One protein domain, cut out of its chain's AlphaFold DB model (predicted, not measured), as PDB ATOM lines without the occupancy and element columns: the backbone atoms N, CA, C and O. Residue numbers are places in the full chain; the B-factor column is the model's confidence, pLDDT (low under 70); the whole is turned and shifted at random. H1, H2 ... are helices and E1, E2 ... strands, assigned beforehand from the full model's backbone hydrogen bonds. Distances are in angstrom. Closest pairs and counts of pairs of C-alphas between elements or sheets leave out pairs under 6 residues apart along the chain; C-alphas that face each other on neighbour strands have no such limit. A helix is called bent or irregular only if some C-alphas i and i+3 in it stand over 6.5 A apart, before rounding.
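AT A GLANCE: This is residues 248 to 336 of the 636 residues of the protein "SH3 domain-containing protein" of Anaerolineae bacterium (UniProt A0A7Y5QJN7). The body is a small sandwich, in which a strongly twisted sheet bent at E4 is partly covered by the short hairpin of E2 and E3, its strands crossed over those of the larger sheet. After E7 the short helix H1 leads away from the body to a second hairpin, E8 and E9, which sticks out as an arm and makes much of the length. The printed part has 89 residues and runs E1 E2 E3 E4 E5 E6 E7 H1 E8 E9, mostly strand; the larger sheet has the order E6, E5, E4, E1, E7, all antiparallel. The whole is elongated, spanning 48 by 28 by 24 A, and only just loose, close to compact, with a radius of gyration of the C-alphas of 14.8 A.

IN THESE COORDINATES: E1, residues 248 to 250, begins at C-alpha (96.393, 143.013, 109.236). E2 is residues 258 to 261 and E3 residues 270 to 274. E4, residues 279 to 288, measures 23.6 A and bends by 74 degrees at residue 283. E5, residues 293 to 300, measures 20.8 A, and E6, residues 303 to 308, 15.8 A. E7 is residues 312 to 314, H1 residues 316 to 319 and E8 residues 322 to 325. E9, residues 331 to 334, ends at C-alpha (82.837, 140.026, 97.050).

HOW THE PARTS SIT: E4, E5 and E6 form a meander, each strand the antiparallel neighbour of the one before. N 286 and O 295 of E4 and E5 are 2.8 A apart, and N 298 and O 305 of E5 and E6 2.8 A, both within hydrogen-bond range. The pairing of E4 is staggered: residues 279 to 280 pair with E1, where N 280 and O 248 are 2.9 A apart, and residues 281 to 288 with E5. Edge strand E7 pairs with E1, N 249 to O 313 being 2.8 A. The hairpin E2 and E3, with N 260 and O 272 at 2.8 A, makes a sandwich, two sheets face to face, with the larger sheet; the strands cross at 78 degrees. The closest C-alphas of E2 and E6 are those of Arg 261 and Trp 306, 5.0 A apart. H1 is only just not on the larger sheet, with 4 pairs of C-alphas within 10 A, and is too short for an O i to N i+4 pair. In the hairpin E8 and E9, N 324 and O 332 are 2.9 A apart; E9 is apart from H1.

THE WHOLE: The two C-alphas farthest apart, those of Gln 269 and Asp 328, are 48.4 A apart. The printed part has no cut and no long link. Mean pLDDT of the printed part is 84.2, and residues 316 to 336 are under 70.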
ATOM      1  N   GLY A 248      96.233 141.598 109.530       95.06
ATOM      2  CA  GLY A 248      96.393 143.013 109.236       95.06
ATOM      3  C   GLY A 248      97.631 143.567 109.924       95.06
ATOM      4  O   GLY A 248      98.282 142.902 110.734       95.06
ATOM      5  N   VAL A 249      97.935 144.817 109.624       96.69
ATOM      6  CA  VAL A 249      98.916 145.634 110.323       96.69
ATOM      7  C   VAL A 249      98.261 146.932 110.769       96.69
ATOM      8  O   VAL A 249      97.307 147.422 110.165       96.69
ATOM      9  N   VAL A 250      98.756 147.495 111.859       96.62
ATOM     10  CA  VAL A 250      98.340 148.826 112.295       96.62
ATOM     11  C   VAL A 250      98.933 149.861 111.351       96.62
ATOM     12  O   VAL A 250     100.131 149.823 111.097       96.62
ATOM     13  N   ASN A 251      98.101 150.772 110.851       95.62
ATOM     14  CA  ASN A 251      98.514 151.867 109.978       95.62
ATOM     15  C   ASN A 251      98.319 153.185 110.719       95.62
ATOM     16  O   ASN A 251      97.192 153.623 110.953       95.62
ATOM     17  N   THR A 252      99.405 153.809 111.154       93.50
ATOM     18  CA  THR A 252      99.333 155.087 111.853       93.50
ATOM     19  C   THR A 252     100.571 155.932 111.617       93.50
ATOM     20  O   THR A 252     101.703 155.514 111.819       93.50
ATOM     21  N   THR A 253     100.355 157.199 111.277       89.69
ATOM     22  CA  THR A 253     101.437 158.186 111.159       89.69
ATOM     23  C   THR A 253     101.835 158.795 112.506       89.69
ATOM     24  O   THR A 253     102.784 159.580 112.582       89.69
ATOM     25  N   SER A 254     101.117 158.460 113.584       89.56
ATOM     26  CA  SER A 254     101.379 158.984 114.920       89.56
ATOM     27  C   SER A 254     102.442 158.159 115.636       89.56
ATOM     28  O   SER A 254     102.298 156.948 115.799       89.56
ATOM     29  N   GLN A 255     103.464 158.829 116.176       88.19
ATOM     30  CA  GLN A 255     104.447 158.186 117.059       88.19
ATOM     31  C   GLN A 255     103.816 157.628 118.344       88.19
ATOM     32  O   GLN A 255     104.381 156.727 118.959       88.19
ATOM     33  N   ASP A 256     102.635 158.120 118.728       91.31
ATOM     34  CA  ASP A 256     101.909 157.640 119.905       91.31
ATOM     35  C   ASP A 256     101.153 156.327 119.644       91.31
ATOM     36  O   ASP A 256     100.603 155.741 120.576       91.31
ATOM     37  N   GLY A 257     101.095 155.859 118.394       93.56
ATOM     38  CA  GLY A 257     100.354 154.666 118.001       93.56
ATOM     39  C   GLY A 257      98.829 154.840 117.982       93.56
ATOM     40  O   GLY A 257      98.262 155.830 118.462       93.56
ATOM     41  N   PHE A 258      98.154 153.835 117.434       96.94
ATOM     42  CA  PHE A 258      96.707 153.745 117.313       96.94
ATOM     43  C   PHE A 258      96.085 152.986 118.490       96.94
ATOM     44  O   PHE A 258      96.656 152.027 119.009       96.94
ATOM     45  N   GLY A 259      94.913 153.418 118.954       97.38
ATOM     46  CA  GLY A 259      94.294 152.853 120.151       97.38
ATOM     47  C   GLY A 259      93.519 151.558 119.902       97.38
ATOM     48  O   GLY A 259      92.543 151.572 119.159       97.38
ATOM     49  N   LEU A 260      93.888 150.485 120.606       98.06
ATOM     50  CA  LEU A 260      93.070 149.285 120.795       98.06
ATOM     51  C   LEU A 260      92.148 149.508 121.998       98.06
ATOM     52  O   LEU A 260      92.630 149.788 123.097       98.06
ATOM     53  N   ARG A 261      90.831 149.403 121.818       98.44
ATOM     54  CA  ARG A 261      89.828 149.751 122.840       98.44
ATOM     55  C   ARG A 261      88.969 148.567 123.262       98.44
ATOM     56  O   ARG A 261      88.851 147.587 122.540       98.44
ATOM     57  N   SER A 262      88.350 148.655 124.436       97.88
ATOM     58  CA  SER A 262      87.474 147.600 124.963       97.88
ATOM     59  C   SER A 262      86.146 147.462 124.213       97.88
ATOM     60  O   SER A 262      85.526 146.405 124.271       97.88
ATOM     61  N   GLY A 263      85.725 148.501 123.490       97.69
ATOM     62  CA  GLY A 263      84.505 148.544 122.688       97.69
ATOM     63  C   GLY A 263      84.709 149.372 121.419       97.69
ATOM     64  O   GLY A 263      85.655 150.161 121.335       97.69
ATOM     65  N   ALA A 264      83.824 149.176 120.444       97.50
ATOM     66  CA  ALA A 264      83.828 149.845 119.145       97.50
ATOM     67  C   ALA A 264      83.304 151.290 119.242       97.50
ATOM     68  O   ALA A 264      82.246 151.614 118.722       97.50
ATOM     69  N   SER A 265      83.995 152.130 120.011       96.31
ATOM     70  CA  SER A 265      83.656 153.543 120.200       96.31
ATOM     71  C   SER A 265      84.879 154.302 120.702       96.31
ATOM     72  O   SER A 265      85.642 153.794 121.538       96.31
ATOM     73  N   THR A 266      85.054 155.556 120.276       95.31
ATOM     74  CA  THR A 266      86.144 156.421 120.767       95.31
ATOM     75  C   THR A 266      86.090 156.690 122.274       95.31
ATOM     76  O   THR A 266      87.103 157.079 122.862       95.31
ATOM     77  N   ASN A 267      84.939 156.454 122.912       96.19
ATOM     78  CA  ASN A 267      84.732 156.629 124.352       96.19
ATOM     79  C   ASN A 267      85.081 155.378 125.174       96.19
ATOM     80  O   ASN A 267      85.198 155.455 126.396       96.19
ATOM     81  N   SER A 268      85.277 154.232 124.518       97.62
ATOM     82  CA  SER A 268      85.625 152.983 125.196       97.62
ATOM     83  C   SER A 268      87.028 153.035 125.802       97.62
ATOM     84  O   SER A 268      87.921 153.726 125.294       97.62
ATOM     85  N   GLN A 269      87.242 152.265 126.873       98.00
ATOM     86  CA  GLN A 269      88.522 152.194 127.575       98.00
ATOM     87  C   GLN A 269      89.646 151.801 126.610       98.00
ATOM     88  O   GLN A 269      89.546 150.808 125.891       98.00
ATOM     89  N   LEU A 270      90.733 152.574 126.613       97.88
ATOM     90  CA  LEU A 270      91.947 152.255 125.871       97.88
ATOM     91  C   LEU A 270      92.656 151.074 126.549       97.88
ATOM     92  O   LEU A 270      93.094 151.193 127.692       97.88
ATOM     93  N   LEU A 271      92.744 149.944 125.850       97.88
ATOM     94  CA  LEU A 271      93.437 148.737 126.303       97.88
ATOM     95  C   LEU A 271      94.938 148.828 126.022       97.88
ATOM     96  O   LEU A 271      95.750 148.528 126.894       97.88
ATOM     97  N   ALA A 272      95.298 149.272 124.816       97.56
ATOM     98  CA  ALA A 272      96.680 149.430 124.376       97.56
ATOM     99  C   ALA A 272      96.799 150.510 123.290       97.56
ATOM    100  O   ALA A 272      95.810 150.893 122.664       97.56
ATOM    101  N   ARG A 273      98.025 150.984 123.050       97.75
ATOM    102  CA  ARG A 273      98.387 151.744 121.848       97.75
ATOM    103  C   ARG A 273      99.357 150.906 121.033       97.75
ATOM    104  O   ARG A 273     100.373 150.473 121.569       97.75
ATOM    105  N   LEU A 274      99.011 150.655 119.780       97.56
ATOM    106  CA  LEU A 274      99.799 149.856 118.852       97.56
ATOM    107  C   LEU A 274     100.479 150.798 117.862       97.56
ATOM    108  O   LEU A 274      99.834 151.689 117.318       97.56
ATOM    109  N   ILE A 275     101.784 150.651 117.672       97.06
ATOM    110  CA  ILE A 275     102.544 151.485 116.734       97.06
ATOM    111  C   ILE A 275     102.332 151.010 115.294       97.06
ATOM    112  O   ILE A 275     101.821 149.912 115.073       97.06
ATOM    113  N   ASP A 276     102.738 151.835 114.336       96.94
ATOM    114  CA  ASP A 276     102.730 151.497 112.911       96.94
ATOM    115  C   ASP A 276     103.416 150.146 112.636       96.94
ATOM    116  O   ASP A 276     104.325 149.747 113.373       96.94
ATOM    117  N   ASP A 277     102.942 149.425 111.622       96.31
ATOM    118  CA  ASP A 277     103.395 148.082 111.224       96.31
ATOM    119  C   ASP A 277     103.230 146.976 112.292       96.31
ATOM    120  O   ASP A 277     103.726 145.854 112.137       96.31
ATOM    121  N   THR A 278     102.501 147.232 113.386       97.50
ATOM    122  CA  THR A 278     102.207 146.187 114.378       97.50
ATOM    123  C   THR A 278     101.279 145.134 113.773       97.50
ATOM    124  O   THR A 278     100.144 145.445 113.419       97.50
ATOM    125  N   ALA A 279     101.729 143.878 113.706       96.25
ATOM    126  CA  ALA A 279     100.913 142.768 113.219       96.25
ATOM    127  C   ALA A 279      99.717 142.489 114.141       96.25
ATOM    128  O   ALA A 279      99.844 142.402 115.372       96.25
ATOM    129  N   ILE A 280      98.553 142.315 113.527       96.81
ATOM    130  CA  ILE A 280      97.278 142.102 114.195       96.81
ATOM    131  C   ILE A 280      96.461 141.029 113.478       96.81
ATOM    132  O   ILE A 280      96.575 140.832 112.272       96.81
ATOM    133  N   THR A 281      95.607 140.334 114.222       95.44
ATOM    134  CA  THR A 281      94.640 139.399 113.643       95.44
ATOM    135  C   THR A 281      93.245 139.999 113.714       95.44
ATOM    136  O   THR A 281      92.755 140.290 114.805       95.44
ATOM    137  N   ILE A 282      92.601 140.185 112.567       95.81
ATOM    138  CA  ILE A 282      91.242 140.715 112.467       95.81
ATOM    139  C   ILE A 282      90.259 139.559 112.672       95.81
ATOM    140  O   ILE A 282      90.317 138.533 112.001       95.81
ATOM    141  N   LEU A 283      89.367 139.729 113.642       94.69
ATOM    142  CA  LEU A 283      88.365 138.752 114.068       94.69
ATOM    143  C   LEU A 283      86.947 139.113 113.606       94.69
ATOM    144  O   LEU A 283      86.054 138.275 113.677       94.69
ATOM    145  N   GLY A 284      86.714 140.361 113.198       91.50
ATOM    146  CA  GLY A 284      85.410 140.839 112.741       91.50
ATOM    147  C   GLY A 284      85.386 142.350 112.549       91.50
ATOM    148  O   GLY A 284      86.383 143.028 112.808       91.50
ATOM    149  N   ARG A 285      84.238 142.883 112.128       94.75
ATOM    150  CA  ARG A 285      84.006 144.324 111.981       94.75
ATOM    151  C   ARG A 285      82.664 144.749 112.572       94.75
ATOM    152  O   ARG A 285      81.756 143.935 112.694       94.75
ATOM    153  N   PHE A 286      82.546 146.020 112.921       94.75
ATOM    154  CA  PHE A 286      81.339 146.644 113.448       94.75
ATOM    155  C   PHE A 286      81.296 148.105 113.008       94.75
ATOM    156  O   PHE A 286      82.277 148.820 113.178       94.75
ATOM    157  N   TYR A 287      80.174 148.559 112.461       95.62
ATOM    158  CA  TYR A 287      79.970 149.977 112.174       95.62
ATOM    159  C   TYR A 287      79.320 150.647 113.385       95.62
ATOM    160  O   TYR A 287      78.246 150.233 113.824       95.62
ATOM    161  N   SER A 288      79.989 151.657 113.938       93.75
ATOM    162  CA  SER A 288      79.506 152.410 115.089       93.75
ATOM    163  C   SER A 288      78.781 153.673 114.615       93.75
ATOM    164  O   SER A 288      79.417 154.571 114.060       93.75
ATOM    165  N   PRO A 289      77.462 153.789 114.856       88.94
ATOM    166  CA  PRO A 289      76.708 154.982 114.480       88.94
ATOM    167  C   PRO A 289      77.012 156.184 115.386       88.94
ATOM    168  O   PRO A 289      76.694 157.311 115.025       88.94
ATOM    169  N   GLU A 290      77.609 155.971 116.567       90.31
ATOM    170  CA  GLU A 290      77.944 157.055 117.502       90.31
ATOM    171  C   GLU A 290      79.071 157.953 116.980       90.31
ATOM    172  O   GLU A 290      79.085 159.151 117.261       90.31
ATOM    173  N   ASP A 291      80.022 157.368 116.250       92.50
ATOM    174  CA  ASP A 291      81.213 158.050 115.736       92.50
ATOM    175  C   ASP A 291      81.383 157.932 114.214       92.50
ATOM    176  O   ASP A 291      82.428 158.329 113.702       92.50
ATOM    177  N   ASP A 292      80.350 157.442 113.513       94.19
ATOM    178  CA  ASP A 292      80.292 157.286 112.052       94.19
ATOM    179  C   ASP A 292      81.549 156.607 111.487       94.19
ATOM    180  O   ASP A 292      82.187 157.078 110.545       94.19
ATOM    181  N   SER A 293      81.970 155.516 112.132       94.81
ATOM    182  CA  SER A 293      83.218 154.843 111.782       94.81
ATOM    183  C   SER A 293      83.120 153.327 111.867       94.81
ATOM    184  O   SER A 293      82.356 152.758 112.655       94.81
ATOM    185  N   THR A 294      83.905 152.650 111.027       96.06
ATOM    186  CA  THR A 294      84.030 151.193 111.077       96.06
ATOM    187  C   THR A 294      85.113 150.813 112.080       96.06
ATOM    188  O   THR A 294      86.202 151.379 112.094       96.06
ATOM    189  N   TRP A 295      84.824 149.826 112.914       97.94
ATOM    190  CA  TRP A 295      85.728 149.269 113.907       97.94
ATOM    191  C   TRP A 295      86.008 147.806 113.588       97.94
ATOM    192  O   TRP A 295      85.090 147.013 113.401       97.94
ATOM    193  N   TYR A 296      87.275 147.418 113.592       97.06
ATOM    194  CA  TYR A 296      87.716 146.038 113.482       97.06
ATOM    195  C   TYR A 296      87.943 145.452 114.868       97.06
ATOM    196  O   TYR A 296      88.667 146.017 115.692       97.06
ATOM    197  N   ARG A 297      87.342 144.290 115.129       97.19
ATOM    198  CA  ARG A 297      87.660 143.485 116.304       97.19
ATOM    199  C   ARG A 297      88.990 142.805 116.042       97.19
ATOM    200  O   ARG A 297      89.113 142.044 115.090       97.19
ATOM    201  N   VAL A 298      89.979 143.075 116.872       97.50
ATOM    202  CA  VAL A 298      91.367 142.691 116.637       97.50
ATOM    203  C   VAL A 298      91.906 141.910 117.828       97.50
ATOM    204  O   VAL A 298      91.667 142.284 118.977       97.50
ATOM    205  N   SER A 299      92.657 140.842 117.555       97.06
ATOM    206  CA  SER A 299      93.519 140.174 118.529       97.06
ATOM    207  C   SER A 299      94.974 140.592 118.337       97.06
ATOM    208  O   SER A 299      95.517 140.505 117.233       97.06
ATOM    209  N   HIS A 300      95.613 141.014 119.423       97.00
ATOM    210  CA  HIS A 300      97.039 141.316 119.470       97.00
ATOM    211  C   HIS A 300      97.617 140.877 120.820       97.00
ATOM    212  O   HIS A 300      97.122 141.277 121.873       97.00
ATOM    213  N   ASN A 301      98.656 140.033 120.806       96.00
ATOM    214  CA  ASN A 301      99.310 139.501 122.013       96.00
ATOM    215  C   ASN A 301      98.332 138.916 123.057       96.00
ATOM    216  O   ASN A 301      98.499 139.100 124.262       96.00
ATOM    217  N   GLY A 302      97.283 138.227 122.596       96.00
ATOM    218  CA  GLY A 302      96.257 137.624 123.456       96.00
ATOM    219  C   GLY A 302      95.220 138.605 124.017       96.00
ATOM    220  O   GLY A 302      94.263 138.163 124.649       96.00
ATOM    221  N   GLN A 303      95.355 139.911 123.773       97.56
ATOM    222  CA  GLN A 303      94.305 140.891 124.053       97.56
ATOM    223  C   GLN A 303      93.372 141.010 122.851       97.56
ATOM    224  O   GLN A 303      93.831 141.095 121.712       97.56
ATOM    225  N   ILE A 304      92.066 141.024 123.111       98.00
ATOM    226  CA  ILE A 304      91.038 141.271 122.098       98.00
ATOM    227  C   ILE A 304      90.414 142.629 122.386       98.00
ATOM    228  O   ILE A 304      89.950 142.880 123.499       98.00
ATOM    229  N   GLY A 305      90.390 143.489 121.379       98.06
ATOM    230  CA  GLY A 305      89.767 144.802 121.452       98.06
ATOM    231  C   GLY A 305      89.261 145.250 120.092       98.06
ATOM    232  O   GLY A 305      89.150 144.454 119.164       98.06
ATOM    233  N   TRP A 306      88.959 146.534 119.987       98.25
ATOM    234  CA  TRP A 306      88.449 147.175 118.789       98.25
ATOM    235  C   TRP A 306      89.400 148.287 118.353       98.25
ATOM    236  O   TRP A 306      89.842 149.089 119.179       98.25
ATOM    237  N   MET A 307      89.716 148.327 117.065       97.81
ATOM    238  CA  MET A 307      90.488 149.391 116.424       97.81
ATOM    239  C   MET A 307      89.654 150.007 115.316       97.81
ATOM    240  O   MET A 307      89.003 149.285 114.572       97.81
ATOM    241  N   ARG A 308      89.666 151.331 115.209       97.31
ATOM    242  CA  ARG A 308      88.981 152.039 114.129       97.31
ATOM    243  C   ARG A 308      89.689 151.785 112.791       97.31
ATOM    244  O   ARG A 308      90.884 151.486 112.769       97.31
ATOM    245  N   ASP A 309      88.934 151.840 111.707       95.88
ATOM    246  CA  ASP A 309      89.355 151.503 110.347       95.88
ATOM    247  C   ASP A 309      90.560 152.294 109.839       95.88
ATOM    248  O   ASP A 309      91.461 151.709 109.246       95.88
ATOM    249  N   ASP A 310      90.642 153.582 110.147       95.38
ATOM    250  CA  ASP A 310      91.791 154.432 109.824       95.38
ATOM    251  C   ASP A 310      93.101 154.007 110.512       95.38
ATOM    252  O   ASP A 310      94.172 154.457 110.114       95.38
ATOM    253  N   GLY A 311      93.022 153.140 111.525       95.62
ATOM    254  CA  GLY A 311      94.164 152.556 112.220       95.62
ATOM    255  C   GLY A 311      94.582 151.170 111.733       95.62
ATOM    256  O   GLY A 311      95.527 150.609 112.290       95.62
ATOM    257  N   VAL A 312      93.888 150.579 110.756       96.25
ATOM    258  CA  VAL A 312      94.081 149.183 110.333       96.25
ATOM    259  C   VAL A 312      94.289 149.112 108.820       96.25
ATOM    260  O   VAL A 312      93.436 149.523 108.043       96.25
ATOM    261  N   SER A 313      95.416 148.547 108.393       95.44
ATOM    262  CA  SER A 313      95.698 148.201 106.998       95.44
ATOM    263  C   SER A 313      95.769 146.685 106.865       95.44
ATOM    264  O   SER A 313      96.389 146.013 107.685       95.44
ATOM    265  N   TYR A 314      95.120 146.114 105.862       90.88
ATOM    266  CA  TYR A 314      95.139 144.673 105.621       90.88
ATOM    267  C   TYR A 314      95.070 144.396 104.127       90.88
ATOM    268  O   TYR A 314      94.547 145.204 103.358       90.88
ATOM    269  N   ASP A 315      95.623 143.255 103.720       81.56
ATOM    270  CA  ASP A 315      95.514 142.789 102.345       81.56
ATOM    271  C   ASP A 315      94.186 142.045 102.184       81.56
ATOM    272  O   ASP A 315      93.996 140.952 102.734       81.56
ATOM    273  N   LEU A 316      93.266 142.663 101.443       61.69
ATOM    274  CA  LEU A 316      91.925 142.152 101.149       61.69
ATOM    275  C   LEU A 316      91.963 140.704 100.622       61.69
ATOM    276  O   LEU A 316      91.108 139.895 100.985       61.69
ATOM    277  N   PHE A 317      93.020 140.316  99.896       53.72
ATOM    278  CA  PHE A 317      93.180 138.956  99.365       53.72
ATOM    279  C   PHE A 317      93.365 137.874 100.434       53.72
ATOM    280  O   PHE A 317      93.003 136.717 100.222       53.72
ATOM    281  N   THR A 318      93.912 138.217 101.602       63.81
ATOM    282  CA  THR A 318      94.165 137.237 102.675       63.81
ATOM    283  C   THR A 318      92.965 136.991 103.589       63.81
ATOM    284  O   THR A 318      93.024 136.117 104.454       63.81
ATOM    285  N   CYS A 319      91.862 137.712 103.376       63.97
ATOM    286  CA  CYS A 319      90.685 137.695 104.240       63.97
ATOM    287  C   CYS A 319      89.530 136.793 103.779       63.97
ATOM    288  O   CYS A 319      88.444 136.846 104.356       63.97
ATOM    289  N   GLY A 320      89.750 135.939 102.775       50.41
ATOM    290  CA  GLY A 320      88.710 135.041 102.266       50.41
ATOM    291  C   GLY A 320      87.642 135.755 101.433       50.41
ATOM    292  O   GLY A 320      86.490 135.324 101.415       50.41
ATOM    293  N   GLU A 321      88.006 136.844 100.754       52.56
ATOM    294  CA  GLU A 321      87.148 137.443  99.730       52.56
ATOM    295  C   GLU A 321      87.185 136.573  98.470       52.56
ATOM    296  O   GLU A 321      88.254 136.193  97.986       52.56
ATOM    297  N   LEU A 322      86.005 136.205  97.970       39.41
ATOM    298  CA  LEU A 322      85.874 135.416  96.753       39.41
ATOM    299  C   LEU A 322      85.885 136.387  95.569       39.41
ATOM    300  O   LEU A 322      85.007 137.245  95.459       39.41
ATOM    301  N   GLU A 323      86.869 136.253  94.683       42.53
ATOM    302  CA  GLU A 323      86.822 136.902  93.375       42.53
ATOM    303  C   GLU A 323      85.744 136.218  92.531       42.53
ATOM    304  O   GLU A 323      85.882 135.056  92.138       42.53
ATOM    305  N   VAL A 324      84.656 136.933  92.258       41.19
ATOM    306  CA  VAL A 324      83.634 136.497  91.309       41.19
ATOM    307  C   VAL A 324      83.861 137.284  90.029       41.19
ATOM    308  O   VAL A 324      83.792 138.508  90.026       41.19
ATOM    309  N   LEU A 325      84.163 136.592  88.934       36.41
ATOM    310  CA  LEU A 325      84.153 137.229  87.622       36.41
ATOM    311  C   LEU A 325      82.697 137.515  87.249       36.41
ATOM    312  O   LEU A 325      81.864 136.604  87.291       36.41
ATOM    313  N   ASP A 326      82.387 138.763  86.912       49.88
ATOM    314  CA  ASP A 326      81.099 139.089  86.312       49.88
ATOM    315  C   ASP A 326      80.974 138.452  84.913       49.88
ATOM    316  O   ASP A 326      81.930 137.897  84.357       49.88
ATOM    317  N   GLY A 327      79.768 138.498  84.339       37.47
ATOM    318  CA  GLY A 327      79.479 137.927  83.018       37.47
ATOM    319  C   GLY A 327      80.304 138.522  81.868       37.47
ATOM    320  O   GLY A 327      80.343 137.922  80.794       37.47
ATOM    321  N   ASP A 328      80.997 139.637  82.106       55.97
ATOM    322  CA  ASP A 328      81.849 140.338  81.144       55.97
ATOM    323  C   ASP A 328      83.350 140.059  81.366       55.97
ATOM    324  O   ASP A 328      84.199 140.541  80.611       55.97
ATOM    325  N   GLY A 329      83.696 139.238  82.363       46.97
ATOM    326  CA  GLY A 329      85.071 138.864  82.682       46.97
ATOM    327  C   GLY A 329      85.824 139.887  83.534       46.97
ATOM    328  O   GLY A 329      87.051 139.794  83.626       46.97
ATOM    329  N   ASN A 330      85.132 140.838  84.167       55.88
ATOM    330  CA  ASN A 330      85.733 141.721  85.164       55.88
ATOM    331  C   ASN A 330      85.676 141.076  86.546       55.88
ATOM    332  O   ASN A 330      84.699 140.434  86.924       55.88
ATOM    333  N   THR A 331      86.721 141.283  87.336       41.09
ATOM    334  CA  THR A 331      86.786 140.778  88.704       41.09
ATOM    335  C   THR A 331      85.938 141.649  89.631       41.09
ATOM    336  O   THR A 331      86.312 142.782  89.938       41.09
ATOM    337  N   ALA A 332      84.806 141.127  90.097       42.34
ATOM    338  CA  ALA A 332      84.059 141.689  91.212       42.34
ATOM    339  C   ALA A 332      84.553 141.038  92.512       42.34
ATOM    340  O   ALA A 332      84.469 139.825  92.708       42.34
ATOM    341  N   ILE A 333      85.100 141.853  93.410       43.06
ATOM    342  CA  ILE A 333      85.573 141.390  94.715       43.06
ATOM    343  C   ILE A 333      84.373 141.375  95.666       43.06
ATOM    344  O   ILE A 333      83.829 142.431  96.001       43.06
ATOM    345  N   VAL A 334      83.937 140.185  96.088       41.00
ATOM    346  CA  VAL A 334      82.837 140.026  97.050       41.00
ATOM    347  C   VAL A 334      83.420 139.680  98.419       41.00
ATOM    348  O   VAL A 334      83.847 138.553  98.682       41.00
ATOM    349  N   SER A 335      83.418 140.668  99.316       40.12
ATOM    350  CA  SER A 335      83.821 140.487 100.712       40.12
ATOM    351  C   SER A 335      82.775 139.689 101.491       40.12
ATOM    352  O   SER A 335      81.783 140.242 101.957       40.12
ATOM    353  N   LEU A 336      82.968 138.380 101.660       38.94
ATOM    354  CA  LEU A 336      82.030 137.534 102.416       38.94
ATOM    355  C   LEU A 336      82.125 137.748 103.933       38.94
ATOM    356  O   LEU A 336      81.105 137.771 104.616       38.94
TER     357      LEU A 336